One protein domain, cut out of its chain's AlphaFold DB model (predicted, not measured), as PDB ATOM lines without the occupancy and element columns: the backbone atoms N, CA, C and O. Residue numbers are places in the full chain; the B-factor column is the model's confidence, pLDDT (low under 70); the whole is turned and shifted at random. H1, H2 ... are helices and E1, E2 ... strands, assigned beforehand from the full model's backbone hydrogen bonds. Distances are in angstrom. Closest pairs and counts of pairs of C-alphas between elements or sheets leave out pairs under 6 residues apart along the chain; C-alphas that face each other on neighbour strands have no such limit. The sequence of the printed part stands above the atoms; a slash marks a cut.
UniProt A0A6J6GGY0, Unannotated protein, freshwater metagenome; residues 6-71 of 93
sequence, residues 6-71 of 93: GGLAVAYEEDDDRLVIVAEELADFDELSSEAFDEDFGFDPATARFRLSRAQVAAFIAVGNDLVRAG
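AT A GLANCE: This is residues 6 to 71 of the 93 residues of the protein "Unannotated protein" of freshwater metagenome (UniProt A0A6J6GGY0). A narrow, twisted sheet of three strands, E1 to E3, has the helix H1 meeting it at one end and a long loop reaching out from the other; residues 61 to 70 of H1 and residues 33 to 42 of the loop stick out. The 66 printed residues hold E1, E2, E3 and H1 in chain order, a mixed class of helices and strands. The sheet order is E1 - E2 - E3, all antiparallel. The whole is extended, with a radius of gyration of the C-alphas of 16.8 A, and flat, spanning 46 by 37 by 11 A.

HOW THE PARTS SIT: E1, residues 6 to 13, and E2, residues 18 to 25, form a hairpin at 161 degrees, with N 9 and O 22 2.9 A apart, within hydrogen-bond range. E3, residues 47 to 52, forms a hairpin with E2, also at 161 degrees, with N 50 and O 21 2.8 A apart. The three make a meander, each strand the antiparallel neighbour of the one before. E1 and E3 are edge strands. The sheet is twisted, its C-alphas up to 4.3 A off the best plane. H1, residues 54 to 70, is on the sheet but only grazes it with residues 54 to 60; the closest C-alphas of E2 and H1 are those of Arg 18 and Arg 54, 7.0 A apart. In H1 every O i to N i+4 pair is within hydrogen-bond range.

IN THESE COORDINATES: E1 begins at C-alpha 6 (158.703, 138.870, 115.988) and is 22.9 A long; E2 is 22.4 A and E3 16.2 A. H1 is 24.4 A long, ending at C-alpha 70 (152.293, 141.893, 138.922).

THE WHOLE: The C-alphas farthest apart are those of Asp 40 and Ala 70, 47.7 A. The printed part has no cut. The link E2 to E3, 21 residues, is long. Residues 29 to 43 have pLDDT under 70.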
ATOM      1  N   GLY A   6     160.009 138.915 116.652       93.81
ATOM      2  CA  GLY A   6     158.703 138.870 115.988       93.81
ATOM      3  C   GLY A   6     157.953 137.565 116.240       93.81
ATOM      4  O   GLY A   6     156.725 137.564 116.314       93.81
ATOM      5  N   GLY A   7     158.695 136.469 116.426       93.94
ATOM      6  CA  GLY A   7     158.155 135.127 116.631       93.94
ATOM      7  C   GLY A   7     158.744 134.440 117.858       93.94
ATOM      8  O   GLY A   7     159.935 134.555 118.147       93.94
ATOM      9  N   LEU A   8     157.900 133.705 118.583       96.19
ATOM     10  CA  LEU A   8     158.323 132.773 119.625       96.19
ATOM     11  C   LEU A   8     157.696 131.405 119.370       96.19
ATOM     12  O   LEU A   8     156.475 131.293 119.254       96.19
ATOM     13  N   ALA A   9     158.525 130.367 119.353       96.19
ATOM     14  CA  ALA A   9     158.092 128.980 119.256       96.19
ATOM     15  C   ALA A   9     158.636 128.155 120.426       96.19
ATOM     16  O   ALA A   9     159.679 128.466 121.008       96.19
ATOM     17  N   VAL A  10     157.918 127.086 120.764       96.25
ATOM     18  CA  VAL A  10     158.317 126.128 121.797       96.25
ATOM     19  C   VAL A  10     158.275 124.728 121.206       96.25
ATOM     20  O   VAL A  10     157.283 124.340 120.593       96.25
ATOM     21  N   ALA A  11     159.342 123.970 121.423       96.38
ATOM     22  CA  ALA A  11     159.461 122.573 121.033       96.38
ATOM     23  C   ALA A  11     159.977 121.729 122.205       96.38
ATOM     24  O   ALA A  11     160.490 122.250 123.199       96.38
ATOM     25  N   TYR A  12     159.845 120.413 122.080       96.94
ATOM     26  CA  TYR A  12     160.414 119.443 123.004       96.94
ATOM     27  C   TYR A  12     161.285 118.464 122.213       96.94
ATOM     28  O   TYR A  12     160.829 117.895 121.224       96.94
ATOM     29  N   GLU A  13     162.537 118.314 122.631       96.81
ATOM     30  CA  GLU A  13     163.510 117.370 122.084       96.81
ATOM     31  C   GLU A  13     163.578 116.153 123.010       96.81
ATOM     32  O   GLU A  13     164.017 116.264 124.159       96.81
ATOM     33  N   GLU A  14     163.135 114.999 122.512       95.31
ATOM     34  CA  GLU A  14     163.028 113.771 123.309       95.31
ATOM     35  C   GLU A  14     164.394 113.181 123.673       95.31
ATOM     36  O   GLU A  14     164.575 112.749 124.811       95.31
ATOM     37  N   ASP A  15     165.355 113.217 122.746       95.25
ATOM     38  CA  ASP A  15     166.664 112.562 122.894       95.25
ATOM     39  C   ASP A  15     167.452 113.062 124.115       95.25
ATOM     40  O   ASP A  15     168.098 112.283 124.814       95.25
ATOM     41  N   ASP A  16     167.362 114.364 124.395       94.06
ATOM     42  CA  ASP A  16     168.104 115.033 125.470       94.06
ATOM     43  C   ASP A  16     167.204 115.517 126.626       94.06
ATOM     44  O   ASP A  16     167.685 116.219 127.528       94.06
ATOM     45  N   ASP A  17     165.905 115.189 126.596       95.69
ATOM     46  CA  ASP A  17     164.872 115.684 127.522       95.69
ATOM     47  C   ASP A  17     164.912 117.219 127.691       95.69
ATOM     48  O   ASP A  17     165.027 117.765 128.801       95.69
ATOM     49  N   ARG A  18     164.872 117.945 126.566       97.75
ATOM     50  CA  ARG A  18     164.970 119.416 126.545       97.75
ATOM     51  C   ARG A  18     163.711 120.063 126.020       97.75
ATOM     52  O   ARG A  18     163.159 119.655 125.008       97.75
ATOM     53  N   LEU A  19     163.303 121.149 126.670       98.00
ATOM     54  CA  LEU A  19     162.393 122.106 126.055       98.00
ATOM     55  C   LEU A  19     163.222 123.168 125.342       98.00
ATOM     56  O   LEU A  19     164.157 123.719 125.924       98.00
ATOM     57  N   VAL A  20     162.871 123.457 124.096       97.69
ATOM     58  CA  VAL A  20     163.550 124.449 123.269       97.69
ATOM     59  C   VAL A  20     162.622 125.627 123.049       97.69
ATOM     60  O   VAL A  20     161.509 125.453 122.562       97.69
ATOM     61  N   ILE A  21     163.088 126.823 123.396       97.19
ATOM     62  CA  ILE A  21     162.433 128.077 123.024       97.19
ATOM     63  C   ILE A  21     163.204 128.663 121.849       97.19
ATOM     64  O   ILE A  21     164.427 128.807 121.924       97.19
ATOM     65  N   VAL A  22     162.495 128.999 120.778       97.06
ATOM     66  CA  VAL A  22     163.055 129.651 119.594       97.06
ATOM     67  C   VAL A  22     162.498 131.065 119.527       97.06
ATOM     68  O   VAL A  22     161.283 131.242 119.595       97.06
ATOM     69  N   ALA A  23     163.384 132.053 119.439       96.50
ATOM     70  CA  ALA A  23     163.038 133.446 119.196       96.50
ATOM     71  C   ALA A  23     163.530 133.837 117.807       96.50
ATOM     72  O   ALA A  23     164.720 133.699 117.519       96.50
ATOM     73  N   GLU A  24     162.609 134.314 116.983       94.00
ATOM     74  CA  GLU A  24     162.856 134.709 115.601       94.00
ATOM     75  C   GLU A  24     162.771 136.227 115.495       94.00
ATOM     76  O   GLU A  24     161.873 136.861 116.069       94.00
ATOM     77  N   GLU A  25     163.728 136.807 114.785       93.44
ATOM     78  CA  GLU A  25     163.737 138.219 114.452       93.44
ATOM     79  C   GLU A  25     162.463 138.617 113.701       93.44
ATOM     80  O   GLU A  25     161.956 137.903 112.835       93.44
ATOM     81  N   LEU A  26     161.933 139.781 114.062       90.25
ATOM     82  CA  LEU A  26     160.887 140.441 113.310       90.25
ATOM     83  C   LEU A  26     161.499 140.968 112.011       90.25
ATOM     84  O   LEU A  26     162.121 142.026 112.013       90.25
ATOM     85  N   ALA A  27     161.316 140.222 110.925       81.62
ATOM     86  CA  ALA A  27     161.702 140.662 109.593       81.62
ATOM     87  C   ALA A  27     160.847 141.864 109.157       81.62
ATOM     88  O   ALA A  27     159.623 141.858 109.344       81.62
ATOM     89  N   ASP A  28     161.479 142.884 108.578       73.56
ATOM     90  CA  ASP A  28     160.754 144.004 107.987       73.56
ATOM     91  C   ASP A  28     160.149 143.566 106.645       73.56
ATOM     92  O   ASP A  28     160.846 143.081 105.753       73.56
ATOM     93  N   PHE A  29     158.831 143.713 106.499       62.06
ATOM     94  CA  PHE A  29     158.125 143.326 105.276       62.06
ATOM     95  C   PHE A  29     158.573 144.156 104.062       62.06
ATOM     96  O   PHE A  29     158.499 143.658 102.937       62.06
ATOM     97  N   ASP A  30     159.076 145.378 104.270       62.06
ATOM     98  CA  ASP A  30     159.598 146.219 103.187       62.06
ATOM     99  C   ASP A  30     160.974 145.725 102.688       62.06
ATOM    100  O   ASP A  30     161.229 145.717 101.478       62.06
ATOM    101  N   GLU A  31     161.828 145.197 103.575       55.41
ATOM    102  CA  GLU A  31     163.080 144.512 103.197       55.41
ATOM    103  C   GLU A  31     162.803 143.177 102.489       55.41
ATOM    104  O   GLU A  31     163.543 142.792 101.586       55.41
ATOM    105  N   LEU A  32     161.677 142.526 102.808       56.00
ATOM    106  CA  LEU A  32     161.185 141.324 102.128       56.00
ATOM    107  C   LEU A  32     160.435 141.601 100.800       56.00
ATOM    108  O   LEU A  32     159.882 140.678 100.201       56.00
ATOM    109  N   SER A  33     160.360 142.847 100.330       53.72
ATOM    110  CA  SER A  33     159.690 143.188  99.059       53.72
ATOM    111  C   SER A  33     160.577 143.939  98.067       53.72
ATOM    112  O   SER A  33     160.271 143.982  96.874       53.72
ATOM    113  N   SER A  34     161.688 144.505  98.545       50.97
ATOM    114  CA  SER A  34     162.759 145.010  97.693       50.97
ATOM    115  C   SER A  34     163.618 143.842  97.198       50.97
ATOM    116  O   SER A  34     163.632 142.769  97.790       50.97
ATOM    117  N   GLU A  35     164.289 144.035  96.067       50.31
ATOM    118  CA  GLU A  35     164.986 143.044  95.227       50.31
ATOM    119  C   GLU A  35     166.171 142.302  95.904       50.31
ATOM    120  O   GLU A  35     167.058 141.799  95.226       50.31
ATOM    121  N   ALA A  36     166.190 142.191  97.235       50.91
ATOM    122  CA  ALA A  36     167.096 141.373  98.040       50.91
ATOM    123  C   ALA A  36     166.709 139.875  98.084       50.91
ATOM    124  O   ALA A  36     167.296 139.108  98.845       50.91
ATOM    125  N   PHE A  37     165.760 139.435  97.251       50.84
ATOM    126  CA  PHE A  37     165.557 138.019  96.913       50.84
ATOM    127  C   PHE A  37     166.483 137.606  95.764       50.84
ATOM    128  O   PHE A  37     166.048 136.986  94.797       50.84
ATOM    129  N   ASP A  38     167.771 137.934  95.856       48.78
ATOM    130  CA  ASP A  38     168.754 137.070  95.217       48.78
ATOM    131  C   ASP A  38     168.799 135.805  96.078       48.78
ATOM    132  O   ASP A  38     169.234 135.844  97.229       48.78
ATOM    133  N   GLU A  39     168.345 134.672  95.533       53.16
ATOM    134  CA  GLU A  39     168.444 133.346  96.173       53.16
ATOM    135  C   GLU A  39     169.892 132.999  96.609       53.16
ATOM    136  O   GLU A  39     170.090 132.069  97.387       53.16
ATOM    137  N   ASP A  40     170.891 133.770  96.157       52.88
ATOM    138  CA  ASP A  40     172.320 133.649  96.478       52.88
ATOM    139  C   ASP A  40     172.788 134.531  97.668       52.88
ATOM    140  O   ASP A  40     173.814 134.239  98.283       52.88
ATOM    141  N   PHE A  41     172.033 135.572  98.060       51.75
ATOM    142  CA  PHE A  41     172.350 136.488  99.182       51.75
ATOM    143  C   PHE A  41     171.212 136.578 100.217       51.75
ATOM    144  O   PHE A  41     170.939 137.638 100.779       51.75
ATOM    145  N   GLY A  42     170.553 135.442 100.458       56.09
ATOM    146  CA  GLY A  42     169.347 135.317 101.272       56.09
ATOM    147  C   GLY A  42     169.410 136.013 102.635       56.09
ATOM    148  O   GLY A  42     170.323 135.803 103.434       56.09
ATOM    149  N   PHE A  43     168.380 136.810 102.910       66.69
ATOM    150  CA  PHE A  43     168.073 137.297 104.246       66.69
ATOM    151  C   PHE A  43     167.739 136.100 105.154       66.69
ATOM    152  O   PHE A  43     166.680 135.487 105.019       66.69
ATOM    153  N   ASP A  44     168.658 135.752 106.057       77.50
ATOM    154  CA  ASP A  44     168.435 134.757 107.110       77.50
ATOM    155  C   ASP A  44     168.098 135.495 108.418       77.50
ATOM    156  O   ASP A  44     169.005 136.067 109.036       77.50
ATOM    157  N   PRO A  45     166.816 135.558 108.830       83.50
ATOM    158  CA  PRO A  45     166.417 136.280 110.033       83.50
ATOM    159  C   PRO A  45     167.138 135.731 111.264       83.50
ATOM    160  O   PRO A  45     167.246 134.514 111.474       83.50
ATOM    161  N   ALA A  46     167.601 136.631 112.134       90.94
ATOM    162  CA  ALA A  46     168.326 136.221 113.321       90.94
ATOM    163  C   ALA A  46     167.452 135.315 114.202       90.94
ATOM    164  O   ALA A  46     166.315 135.629 114.548       90.94
ATOM    165  N   THR A  47     168.013 134.170 114.591       93.38
ATOM    166  CA  THR A  47     167.321 133.184 115.424       93.38
ATOM    167  C   THR A  47     168.124 132.895 116.687       93.38
ATOM    168  O   THR A  47     169.296 132.516 116.619       93.38
ATOM    169  N   ALA A  48     167.485 132.987 117.854       95.19
ATOM    170  CA  ALA A  48     168.038 132.500 119.117       95.19
ATOM    171  C   ALA A  48     167.325 131.219 119.561       95.19
ATOM    172  O   ALA A  48     166.099 131.151 119.573       95.19
ATOM    173  N   ARG A  49     168.099 130.205 119.967       96.19
ATOM    174  CA  ARG A  49     167.581 128.932 120.486       96.19
ATOM    175  C   ARG A  49     168.046 128.720 121.920       96.19
ATOM    176  O   ARG A  49     169.245 128.704 122.192       96.19
ATOM    177  N   PHE A  50     167.099 128.507 122.825       96.62
ATOM    178  CA  PHE A  50     167.356 128.262 124.241       96.62
ATOM    179  C   PHE A  50     166.929 126.842 124.592       96.62
ATOM    180  O   PHE A  50     165.738 126.544 124.611       96.62
ATOM    181  N   ARG A  51     167.898 125.968 124.882       97.62
ATOM    182  CA  ARG A  51     167.643 124.595 125.339       97.62
ATOM    183  C   ARG A  51     167.600 124.578 126.863       97.62
ATOM    184  O   ARG A  51     168.575 124.948 127.518       97.62
ATOM    185  N   LEU A  52     166.475 124.161 127.429       97.75
ATOM    186  CA  LEU A  52     166.197 124.225 128.860       97.75
ATOM    187  C   LEU A  52     165.915 122.830 129.421       97.75
ATOM    188  O   LEU A  52     165.223 122.013 128.815       97.75
ATOM    189  N   SER A  53     166.433 122.566 130.619       98.12
ATOM    190  CA  SER A  53     166.007 121.430 131.443       98.12
ATOM    191  C   SER A  53     164.590 121.625 131.987       98.12
ATOM    192  O   SER A  53     164.129 122.756 132.163       98.12
ATOM    193  N   ARG A  54     163.938 120.527 132.386       96.38
ATOM    194  CA  ARG A  54     162.645 120.570 133.096       96.38
ATOM    195  C   ARG A  54     162.672 121.456 134.343       96.38
ATOM    196  O   ARG A  54     161.723 122.194 134.589       96.38
ATOM    197  N   ALA A  55     163.768 121.423 135.104       97.44
ATOM    198  CA  ALA A  55     163.929 122.251 136.298       97.44
ATOM    199  C   ALA A  55     163.987 123.751 135.954       97.44
ATOM    200  O   ALA A  55     163.333 124.559 136.612       97.44
ATOM    201  N   GLN A  56     164.711 124.121 134.892       97.75
ATOM    202  CA  GLN A  56     164.758 125.505 134.409       97.75
ATOM    203  C   GLN A  56     163.400 125.965 133.880       97.75
ATOM    204  O   GLN A  56     163.001 127.091 134.155       97.75
ATOM    205  N   VAL A  57     162.667 125.100 133.177       96.94
ATOM    206  CA  VAL A  57     161.313 125.406 132.689       96.94
ATOM    207  C   VAL A  57     160.347 125.627 133.850       96.94
ATOM    208  O   VAL A  57     159.620 126.615 133.852       96.94
ATOM    209  N   ALA A  58     160.370 124.770 134.873       97.06
ATOM    210  CA  ALA A  58     159.540 124.950 136.063       97.06
ATOM    211  C   ALA A  58     159.845 126.279 136.779       97.06
ATOM    212  O   ALA A  58     158.922 127.010 137.145       97.06
ATOM    213  N   ALA A  59     161.128 126.625 136.923       97.44
ATOM    214  CA  ALA A  59     161.543 127.905 137.492       97.44
ATOM    215  C   ALA A  59     161.102 129.097 136.622       97.44
ATOM    216  O   ALA A  59     160.576 130.078 137.145       97.44
ATOM    217  N   PHE A  60     161.256 128.996 135.298       95.56
ATOM    218  CA  PHE A  60     160.818 130.016 134.346       95.56
ATOM    219  C   PHE A  60     159.306 130.252 134.418       95.56
ATOM    220  O   PHE A  60     158.873 131.398 134.468       95.56
ATOM    221  N   ILE A  61     158.505 129.184 134.499       96.19
ATOM    222  CA  ILE A  61     157.046 129.273 134.651       96.19
ATOM    223  C   ILE A  61     156.674 129.979 135.957       96.19
ATOM    224  O   ILE A  61     155.795 130.839 135.952       96.19
ATOM    225  N   ALA A  62     157.329 129.641 137.072       97.19
ATOM    226  CA  ALA A  62     157.058 130.281 138.359       97.19
ATOM    227  C   ALA A  62     157.318 131.796 138.296       97.19
ATOM    228  O   ALA A  62     156.417 132.589 138.564       97.19
ATOM    229  N   VAL A  63     158.509 132.193 137.836       96.12
ATOM    230  CA  VAL A  63     158.892 133.609 137.706       96.12
ATOM    231  C   VAL A  63     158.013 134.341 136.688       96.12
ATOM    232  O   VAL A  63     157.580 135.466 136.935       96.12
ATOM    233  N   GLY A  64     157.714 133.708 135.552       95.12
ATOM    234  CA  GLY A  64     156.857 134.277 134.513       95.12
ATOM    235  C   GLY A  64     155.439 134.541 135.015       95.12
ATOM    236  O   GLY A  64     154.888 135.613 134.767       95.12
ATOM    237  N   ASN A  65     154.867 133.614 135.783       96.19
ATOM    238  CA  ASN A  65     153.550 133.797 136.390       96.19
ATOM    239  C   ASN A  65     153.530 134.954 137.391       96.19
ATOM    240  O   ASN A  65     152.587 135.747 137.377       96.19
ATOM    241  N   ASP A  66     154.558 135.072 138.232       95.12
ATOM    242  CA  ASP A  66     154.667 136.180 139.185       95.12
ATOM    243  C   ASP A  66     154.774 137.529 138.460       95.12
ATOM    244  O   ASP A  66     154.086 138.487 138.825       95.12
ATOM    245  N   LEU A  67     155.555 137.591 137.377       92.06
ATOM    246  CA  LEU A  67     155.705 138.793 136.559       92.06
ATOM    247  C   LEU A  67     154.394 139.192 135.864       92.06
ATOM    248  O   LEU A  67     153.988 140.354 135.924       92.06
ATOM    249  N   VAL A  68     153.704 138.236 135.233       91.75
ATOM    250  CA  VAL A  68     152.415 138.483 134.562       91.75
ATOM    251  C   VAL A  68     151.363 138.954 135.567       91.75
ATOM    252  O   VAL A  68     150.617 139.891 135.279       91.75
ATOM    253  N   ARG A  69     151.323 138.351 136.762       90.62
ATOM    254  CA  ARG A  69     150.401 138.745 137.840       90.62
ATOM    255  C   ARG A  69     150.671 140.143 138.377       90.62
ATOM    256  O   ARG A  69     149.715 140.847 138.690       90.62
ATOM    257  N   ALA A  70     151.938 140.541 138.498       90.06
ATOM    258  CA  ALA A  70     152.293 141.893 138.922       90.06
ATOM    259  C   ALA A  70     151.777 142.951 137.932       90.06
ATOM    260  O   ALA A  70     151.384 144.046 138.343       90.06
ATOM    261  N   GLY A  71     151.730 142.604 136.641       88.75
ATOM    262  CA  GLY A  71     151.295 143.500 135.578       88.75
ATOM    263  C   GLY A  71     152.177 144.746 135.469       88.75
ATOM    264  O   GLY A  71     153.225 144.874 136.102       88.75
TER     265      GLY A  71